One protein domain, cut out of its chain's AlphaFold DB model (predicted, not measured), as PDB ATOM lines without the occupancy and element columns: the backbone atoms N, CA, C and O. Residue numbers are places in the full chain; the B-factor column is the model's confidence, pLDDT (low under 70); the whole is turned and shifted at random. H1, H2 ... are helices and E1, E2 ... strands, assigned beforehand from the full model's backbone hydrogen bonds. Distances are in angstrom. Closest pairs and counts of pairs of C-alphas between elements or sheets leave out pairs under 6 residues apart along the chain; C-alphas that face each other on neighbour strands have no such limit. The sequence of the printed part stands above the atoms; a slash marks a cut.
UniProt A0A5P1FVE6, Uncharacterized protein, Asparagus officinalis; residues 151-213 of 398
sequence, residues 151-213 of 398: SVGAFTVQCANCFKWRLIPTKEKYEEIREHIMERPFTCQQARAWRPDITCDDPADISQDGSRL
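AT A GLANCE: This is residues 151 to 213 of the 398 residues of an uncharacterized protein of Asparagus officinalis (UniProt A0A5P1FVE6). There is little regular structure here: a small strand hairpin, E1 and E2, has H1 near E1 and the short H2 near E2, and a long tail without named elements, residues 192 to 213, follows H2. The printed part has 63 residues, in the order E1, E2, H1, H2; the sheet E1 - E2 is antiparallel and the class mixed, with 22 residues in named elements. It is compact, radius of gyration of the C-alphas 11.4 A, spanning 28 by 26 by 20 A.

IN THESE COORDINATES: Find C-alpha 155 at (22.631, 38.564, -40.450), where E1, residues 155 to 158, begins. E2 is residues 165 to 168. H1, residues 171 to 180, runs 14.6 A; H2, residues 188 to 191, ends at (23.195, 32.288, -51.502).

HOW THE PARTS SIT: Look at N 166 and O 157, 2.8 A apart, between E1 and E2. The closest C-alphas of E1 and H1, Phe 155 and Tyr 174, are 6.4 A apart; those of E2 and H2, Arg 166 and Ala 191, 7.5 A. H1 and H2 are apart. In H1 every O i to N i+4 pair is within hydrogen-bond range; H2 is too short for one.

THE WHOLE: The C-alphas of Glu 183 and Ser 211, the two farthest apart, are 31.2 A apart. The printed part has no cut, no link is long, and no printed residue is under pLDDT 70.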
ATOM      1  N   SER A 151      22.665  47.210 -31.276       85.75
ATOM      2  CA  SER A 151      21.636  46.560 -32.085       85.75
ATOM      3  C   SER A 151      22.265  45.547 -33.042       85.75
ATOM      4  O   SER A 151      23.448  45.625 -33.374       85.75
ATOM      5  N   VAL A 152      21.468  44.573 -33.487       92.38
ATOM      6  CA  VAL A 152      21.879  43.658 -34.559       92.38
ATOM      7  C   VAL A 152      21.902  44.445 -35.869       92.38
ATOM      8  O   VAL A 152      20.880  45.002 -36.259       92.38
ATOM      9  N   GLY A 153      23.069  44.518 -36.514       91.62
ATOM     10  CA  GLY A 153      23.260  45.299 -37.743       91.62
ATOM     11  C   GLY A 153      23.167  44.494 -39.040       91.62
ATOM     12  O   GLY A 153      22.866  45.066 -40.080       91.62
ATOM     13  N   ALA A 154      23.435  43.187 -38.999       95.12
ATOM     14  CA  ALA A 154      23.371  42.302 -40.160       95.12
ATOM     15  C   ALA A 154      23.210  40.843 -39.716       95.12
ATOM     16  O   ALA A 154      23.617  40.480 -38.608       95.12
ATOM     17  N   PHE A 155      22.663  40.015 -40.603       96.94
ATOM     18  CA  PHE A 155      22.631  38.564 -40.450       96.94
ATOM     19  C   PHE A 155      23.613  37.931 -41.424       96.94
ATOM     20  O   PHE A 155      23.698  38.326 -42.585       96.94
ATOM     21  N   THR A 156      24.375  36.959 -40.941       97.31
ATOM     22  CA  THR A 156      25.471  36.357 -41.700       97.31
ATOM     23  C   THR A 156      25.562  34.876 -41.403       97.31
ATOM     24  O   THR A 156      25.332  34.454 -40.268       97.31
ATOM     25  N   VAL A 157      25.985  34.099 -42.390       97.25
ATOM     26  CA  VAL A 157      26.288  32.675 -42.233       97.25
ATOM     27  C   VAL A 157      27.618  32.359 -42.906       97.25
ATOM     28  O   VAL A 157      27.999  33.001 -43.887       97.25
ATOM     29  N   GLN A 158      28.347  31.389 -42.369       97.44
ATOM     30  CA  GLN A 158      29.594  30.924 -42.955       97.44
ATOM     31  C   GLN A 158      29.313  29.825 -43.984       97.44
ATOM     32  O   GLN A 158      28.570  28.886 -43.708       97.44
ATOM     33  N   CYS A 159      29.910  29.932 -45.170       97.88
ATOM     34  CA  CYS A 159      29.857  28.874 -46.174       97.88
ATOM     35  C   CYS A 159      30.690  27.660 -45.735       97.88
ATOM     36  O   CYS A 159      31.860  27.812 -45.408       97.88
ATOM     37  N   ALA A 160      30.135  26.454 -45.830       97.69
ATOM     38  CA  ALA A 160      30.810  25.205 -45.486       97.69
ATOM     39  C   ALA A 160      31.966  24.846 -46.439       97.69
ATOM     40  O   ALA A 160      32.922  24.210 -46.017       97.69
ATOM     41  N   ASN A 161      31.906  25.271 -47.708       97.69
ATOM     42  CA  ASN A 161      32.934  24.920 -48.699       97.69
ATOM     43  C   ASN A 161      34.158  25.846 -48.653       97.69
ATOM     44  O   ASN A 161      35.289  25.382 -48.681       97.69
ATOM     45  N   CYS A 162      33.941  27.166 -48.632       97.62
ATOM     46  CA  CYS A 162      35.020  28.155 -48.716       97.62
ATOM     47  C   CYS A 162      35.264  28.924 -47.411       97.62
ATOM     48  O   CYS A 162      36.125  29.797 -47.384       97.62
ATOM     49  N   PHE A 163      34.483  28.656 -46.358       97.06
ATOM     50  CA  PHE A 163      34.574  29.291 -45.034       97.06
ATOM     51  C   PHE A 163      34.410  30.819 -45.013       97.06
ATOM     52  O   PHE A 163      34.599  31.453 -43.972       97.06
ATOM     53  N   LYS A 164      33.990  31.420 -46.133       97.50
ATOM     54  CA  LYS A 164      33.689  32.849 -46.250       97.50
ATOM     55  C   LYS A 164      32.310  33.163 -45.668       97.50
ATOM     56  O   LYS A 164      31.358  32.397 -45.846       97.50
ATOM     57  N   TRP A 165      32.196  34.304 -44.993       97.31
ATOM     58  CA  TRP A 165      30.923  34.795 -44.467       97.31
ATOM     59  C   TRP A 165      30.102  35.454 -45.574       97.31
ATOM     60  O   TRP A 165      30.606  36.294 -46.325       97.31
ATOM     61  N   ARG A 166      28.831  35.064 -45.661       97.56
ATOM     62  CA  ARG A 166      27.846  35.593 -46.606       97.56
ATOM     63  C   ARG A 166      26.739  36.320 -45.856       97.56
ATOM     64  O   ARG A 166      26.299  35.853 -44.802       97.56
ATOM     65  N   LEU A 167      26.300  37.456 -46.392       97.25
ATOM     66  CA  LEU A 167      25.173  38.215 -45.857       97.25
ATOM     67  C   LEU A 167      23.855  37.511 -46.188       97.25
ATOM     68  O   LEU A 167      23.629  37.059 -47.315       97.25
ATOM     69  N   ILE A 168      22.978  37.449 -45.192       97.94
ATOM     70  CA  ILE A 168      21.613  36.954 -45.328       97.94
ATOM     71  C   ILE A 168      20.668  38.161 -45.389       97.94
ATOM     72  O   ILE A 168      20.743  39.026 -44.513       97.94
ATOM     73  N   PRO A 169      19.776  38.238 -46.394       96.88
ATOM     74  CA  PRO A 169      18.981  39.438 -46.654       96.88
ATOM     75  C   PRO A 169      17.934  39.715 -45.574       96.88
ATOM     76  O   PRO A 169      17.634  40.874 -45.298       96.88
ATOM     77  N   THR A 170      17.372  38.671 -44.959       96.31
ATOM     78  CA  THR A 170      16.318  38.814 -43.950       96.31
ATOM     79  C   THR A 170      16.585  37.959 -42.722       96.31
ATOM     80  O   THR A 170      17.297  36.951 -42.762       96.31
ATOM     81  N   LYS A 171      15.978  38.358 -41.605       95.19
ATOM     82  CA  LYS A 171      16.071  37.623 -40.347       95.19
ATOM     83  C   LYS A 171      15.470  36.225 -40.472       95.19
ATOM     84  O   LYS A 171      16.069  35.265 -40.009       95.19
ATOM     85  N   GLU A 172      14.328  36.109 -41.136       95.75
ATOM     86  CA  GLU A 172      13.589  34.856 -41.304       95.75
ATOM     87  C   GLU A 172      14.443  33.830 -42.052       95.75
ATOM     88  O   GLU A 172      14.557  32.684 -41.627       95.75
ATOM     89  N   LYS A 173      15.140  34.259 -43.115       96.75
ATOM     90  CA  LYS A 173      16.062  33.385 -43.852       96.75
ATOM     91  C   LYS A 173      17.245  32.938 -43.002       96.75
ATOM     92  O   LYS A 173      17.680  31.796 -43.111       96.75
ATOM     93  N   TYR A 174      17.753  33.807 -42.131       97.31
ATOM     94  CA  TYR A 174      18.817  33.434 -41.202       97.31
ATOM     95  C   TYR A 174      18.336  32.390 -40.193       97.31
ATOM     96  O   TYR A 174      19.053  31.431 -39.915       97.31
ATOM     97  N   GLU A 175      17.126  32.551 -39.661       97.00
ATOM     98  CA  GLU A 175      16.541  31.614 -38.704       97.00
ATOM     99  C   GLU A 175      16.253  30.247 -39.346       97.00
ATOM    100  O   GLU A 175      16.546  29.229 -38.720       97.00
ATOM    101  N   GLU A 176      15.787  30.213 -40.599       96.38
ATOM    102  CA  GLU A 176      15.609  28.987 -41.394       96.38
ATOM    103  C   GLU A 176      16.922  28.219 -41.578       96.38
ATOM    104  O   GLU A 176      16.987  27.010 -41.336       96.38
ATOM    105  N   ILE A 177      17.982  28.932 -41.969       96.94
ATOM    106  CA  ILE A 177      19.312  28.347 -42.141       96.94
ATOM    107  C   ILE A 177      19.850  27.859 -40.792       96.94
ATOM    108  O   ILE A 177      20.331  26.734 -40.699       96.94
ATOM    109  N   ARG A 178      19.741  28.666 -39.727       96.94
ATOM    110  CA  ARG A 178      20.223  28.330 -38.373       96.94
ATOM    111  C   ARG A 178      19.581  27.059 -37.822       96.94
ATOM    112  O   ARG A 178      20.266  26.276 -37.162       96.94
ATOM    113  N   GLU A 179      18.284  26.880 -38.049       96.75
ATOM    114  CA  GLU A 179      17.542  25.702 -37.599       96.75
ATOM    115  C   GLU A 179      18.112  24.413 -38.206       96.75
ATOM    116  O   GLU A 179      18.339  23.446 -37.482       96.75
ATOM    117  N   HIS A 180      18.443  24.438 -39.498       96.56
ATOM    118  CA  HIS A 180      18.847  23.249 -40.253       96.56
ATOM    119  C   HIS A 180      20.354  23.152 -40.511       96.56
ATOM    120  O   HIS A 180      20.785  22.231 -41.196       96.56
ATOM    121  N   ILE A 181      21.175  24.063 -39.981       96.06
ATOM    122  CA  ILE A 181      22.594  24.195 -40.368       96.06
ATOM    123  C   ILE A 181      23.428  22.923 -40.133       96.06
ATOM    124  O   ILE A 181      24.410  22.700 -40.834       96.06
ATOM    125  N   MET A 182      23.042  22.092 -39.160       94.19
ATOM    126  CA  MET A 182      23.721  20.823 -38.863       94.19
ATOM    127  C   MET A 182      23.407  19.734 -39.891       94.19
ATOM    128  O   MET A 182      24.266  18.917 -40.195       94.19
ATOM    129  N   GLU A 183      22.180  19.715 -40.407       95.62
ATOM    130  CA  GLU A 183      21.690  18.707 -41.356       95.62
ATOM    131  C   GLU A 183      21.964  19.135 -42.799       95.62
ATOM    132  O   GLU A 183      22.326  18.334 -43.657       95.62
ATOM    133  N   ARG A 184      21.802  20.434 -43.060       95.62
ATOM    134  CA  ARG A 184      22.014  21.086 -44.345       95.62
ATOM    135  C   ARG A 184      23.003  22.237 -44.154       95.62
ATOM    136  O   ARG A 184      22.579  23.381 -43.970       95.62
ATOM    137  N   PRO A 185      24.318  21.955 -44.218       96.75
ATOM    138  CA  PRO A 185      25.335  22.991 -44.186       96.75
ATOM    139  C   PRO A 185      25.096  24.036 -45.276       96.75
ATOM    140  O   PRO A 185      24.707  23.725 -46.409       96.75
ATOM    141  N   PHE A 186      25.339  25.296 -44.936       97.75
ATOM    142  CA  PHE A 186      25.148  26.395 -45.866       97.75
ATOM    143  C   PHE A 186      26.285  26.466 -46.890       97.75
ATOM    144  O   PHE A 186      27.456  26.391 -46.522       97.75
ATOM    145  N   THR A 187      25.972  26.681 -48.168       98.12
ATOM    146  CA  THR A 187      26.971  26.881 -49.233       98.12
ATOM    147  C   THR A 187      26.667  28.126 -50.063       98.12
ATOM    148  O   THR A 187      25.520  28.563 -50.143       98.12
ATOM    149  N   CYS A 188      27.675  28.692 -50.742       97.94
ATOM    150  CA  CYS A 188      27.479  29.850 -51.629       97.94
ATOM    151  C   CYS A 188      26.436  29.586 -52.730       97.94
ATOM    152  O   CYS A 188      25.755  30.510 -53.155       97.94
ATOM    153  N   GLN A 189      26.229  28.327 -53.132       96.81
ATOM    154  CA  GLN A 189      25.164  27.959 -54.066       96.81
ATOM    155  C   GLN A 189      23.773  28.332 -53.541       96.81
ATOM    156  O   GLN A 189      22.930  28.780 -54.310       96.81
ATOM    157  N   GLN A 190      23.534  28.185 -52.237       96.94
ATOM    158  CA  GLN A 190      22.263  28.557 -51.609       96.94
ATOM    159  C   GLN A 190      22.095  30.083 -51.578       96.94
ATOM    160  O   GLN A 190      20.990  30.583 -51.773       96.94
ATOM    161  N   ALA A 191      23.198  30.827 -51.434       96.62
ATOM    162  CA  ALA A 191      23.195  32.288 -51.502       96.62
ATOM    163  C   ALA A 191      22.754  32.833 -52.872       96.62
ATOM    164  O   ALA A 191      22.250  33.956 -52.952       96.62
ATOM    165  N   ARG A 192      22.858  32.030 -53.943       96.75
ATOM    166  CA  ARG A 192      22.399  32.414 -55.287       96.75
ATOM    167  C   ARG A 192      20.908  32.726 -55.368       96.75
ATOM    168  O   ARG A 192      20.496  33.428 -56.283       96.75
ATOM    169  N   ALA A 193      20.114  32.272 -54.395       95.94
ATOM    170  CA  ALA A 193      18.698  32.617 -54.293       95.94
ATOM    171  C   ALA A 193      18.447  34.128 -54.092       95.94
ATOM    172  O   ALA A 193      17.363  34.601 -54.415       95.94
ATOM    173  N   TRP A 194      19.425  34.884 -53.579       95.19
ATOM    174  CA  TRP A 194      19.346  36.348 -53.437       95.19
ATOM    175  C   TRP A 194      20.548  37.100 -54.026       95.19
ATOM    176  O   TRP A 194      20.475  38.315 -54.189       95.19
ATOM    177  N   ARG A 195      21.646  36.412 -54.367       95.12
ATOM    178  CA  ARG A 195      22.787  36.970 -55.118       95.12
ATOM    179  C   ARG A 195      23.200  36.020 -56.248       95.12
ATOM    180  O   ARG A 195      24.090  35.204 -56.031       95.12
ATOM    181  N   PRO A 196      22.574  36.089 -57.436       95.12
ATOM    182  CA  PRO A 196      22.709  35.073 -58.489       95.12
ATOM    183  C   PRO A 196      24.139  34.768 -58.952       95.12
ATOM    184  O   PRO A 196      24.422  33.624 -59.322       95.12
ATOM    185  N   ASP A 197      25.027  35.757 -58.889       94.31
ATOM    186  CA  ASP A 197      26.405  35.659 -59.384       94.31
ATOM    187  C   ASP A 197      27.409  35.230 -58.308       94.31
ATOM    188  O   ASP A 197      28.591  35.102 -58.596       94.31
ATOM    189  N   ILE A 198      26.961  34.996 -57.066       96.56
ATOM    190  CA  ILE A 198      27.872  34.661 -55.971       96.56
ATOM    191  C   ILE A 198      28.437  33.246 -56.121       96.56
ATOM    192  O   ILE A 198      27.723  32.250 -56.276       96.56
ATOM    193  N   THR A 199      29.749  33.163 -55.985       97.50
ATOM    194  CA  THR A 199      30.544  31.946 -56.049       97.50
ATOM    195  C   THR A 199      31.400  31.799 -54.791       97.50
ATOM    196  O   THR A 199      31.417  32.644 -53.887       97.50
ATOM    197  N   CYS A 200      32.098  30.668 -54.677       97.88
ATOM    198  CA  CYS A 200      33.077  30.479 -53.612       97.88
ATOM    199  C   CYS A 200      34.355  31.298 -53.834       97.88
ATOM    200  O   CYS A 200      35.077  31.507 -52.857       97.88
ATOM    201  N   ASP A 201      34.615  31.768 -55.054       97.50
ATOM    202  CA  ASP A 201      35.822  32.518 -55.406       97.50
ATOM    203  C   ASP A 201      35.696  33.997 -55.039       97.50
ATOM    204  O   ASP A 201      36.683  34.630 -54.663       97.50
ATOM    205  N   ASP A 202      34.465  34.513 -55.002       96.69
ATOM    206  CA  ASP A 202      34.189  35.877 -54.565       96.69
ATOM    207  C   ASP A 202      34.642  36.130 -53.119       96.69
ATOM    208  O   ASP A 202      34.460  35.260 -52.245       96.69
ATOM    209  N   PRO A 203      35.166  37.336 -52.817       97.19
ATOM    210  CA  PRO A 203      35.587  37.713 -51.471       97.19
ATOM    211  C   PRO A 203      34.423  37.620 -50.481       97.19
ATOM    212  O   PRO A 203      33.258  37.677 -50.871       97.19
ATOM    213  N   ALA A 204      34.723  37.442 -49.191       96.88
ATOM    214  CA  ALA A 204      33.687  37.393 -48.159       96.88
ATOM    215  C   ALA A 204      32.902  38.715 -48.124       96.88
ATOM    216  O   ALA A 204      33.499  39.783 -48.239       96.88
ATOM    217  N   ASP A 205      31.587  38.644 -47.908       95.38
ATOM    218  CA  ASP A 205      30.752  39.855 -47.823       95.38
ATOM    219  C   ASP A 205      31.105  40.690 -46.585       95.38
ATOM    220  O   ASP A 205      30.880  41.896 -46.524       95.38
ATOM    221  N   ILE A 206      31.630  40.012 -45.566       94.38
ATOM    222  CA  ILE A 206      32.052  40.578 -44.296       94.38
ATOM    223  C   ILE A 206      33.160  39.700 -43.713       94.38
ATOM    224  O   ILE A 206      33.144  38.477 -43.849       94.38
ATOM    225  N   SER A 207      34.135  40.313 -43.057       93.12
ATOM    226  CA  SER A 207      35.245  39.621 -42.407       93.12
ATOM    227  C   SER A 207      35.250  39.896 -40.905       93.12
ATOM    228  O   SER A 207      34.612  40.821 -40.404       93.12
ATOM    229  N   GLN A 208      35.960  39.052 -40.161       90.75
ATOM    230  CA  GLN A 208      36.175  39.225 -38.725       90.75
ATOM    231  C   GLN A 208      37.375  40.156 -38.493       90.75
ATOM    232  O   GLN A 208      38.390  39.760 -37.938       90.75
ATOM    233  N   ASP A 209      37.252  41.400 -38.951       90.12
ATOM    234  CA  ASP A 209      38.288  42.443 -38.905       90.12
ATOM    235  C   ASP A 209      38.376  43.187 -37.555       90.12
ATOM    236  O   ASP A 209      39.171  44.108 -37.391       90.12
ATOM    237  N   GLY A 210      37.542  42.813 -36.580       86.81
ATOM    238  CA  GLY A 210      37.464  43.463 -35.269       86.81
ATOM    239  C   GLY A 210      36.623  44.745 -35.235       86.81
ATOM    240  O   GLY A 210      36.354  45.251 -34.145       86.81
ATOM    241  N   SER A 211      36.122  45.229 -36.378       87.50
ATOM    242  CA  SER A 211      35.261  46.422 -36.445       87.50
ATOM    243  C   SER A 211      33.876  46.195 -35.830       87.50
ATOM    244  O   SER A 211      33.185  47.133 -35.432       87.50
ATOM    245  N   ARG A 212      33.438  44.931 -35.750       90.44
ATOM    246  CA  ARG A 212      32.078  44.547 -35.354       90.44
ATOM    247  C   ARG A 212      32.079  43.532 -34.226       90.44
ATOM    248  O   ARG A 212      32.908  42.628 -34.152       90.44
ATOM    249  N   LEU A 213      31.065  43.645 -33.374       91.38
ATOM    250  CA  LEU A 213      30.753  42.630 -32.381       91.38
ATOM    251  C   LEU A 213      29.959  41.494 -33.030       91.38
ATOM    252  O   LEU A 213      28.852  41.705 -33.520       91.38
TER     253      LEU A 213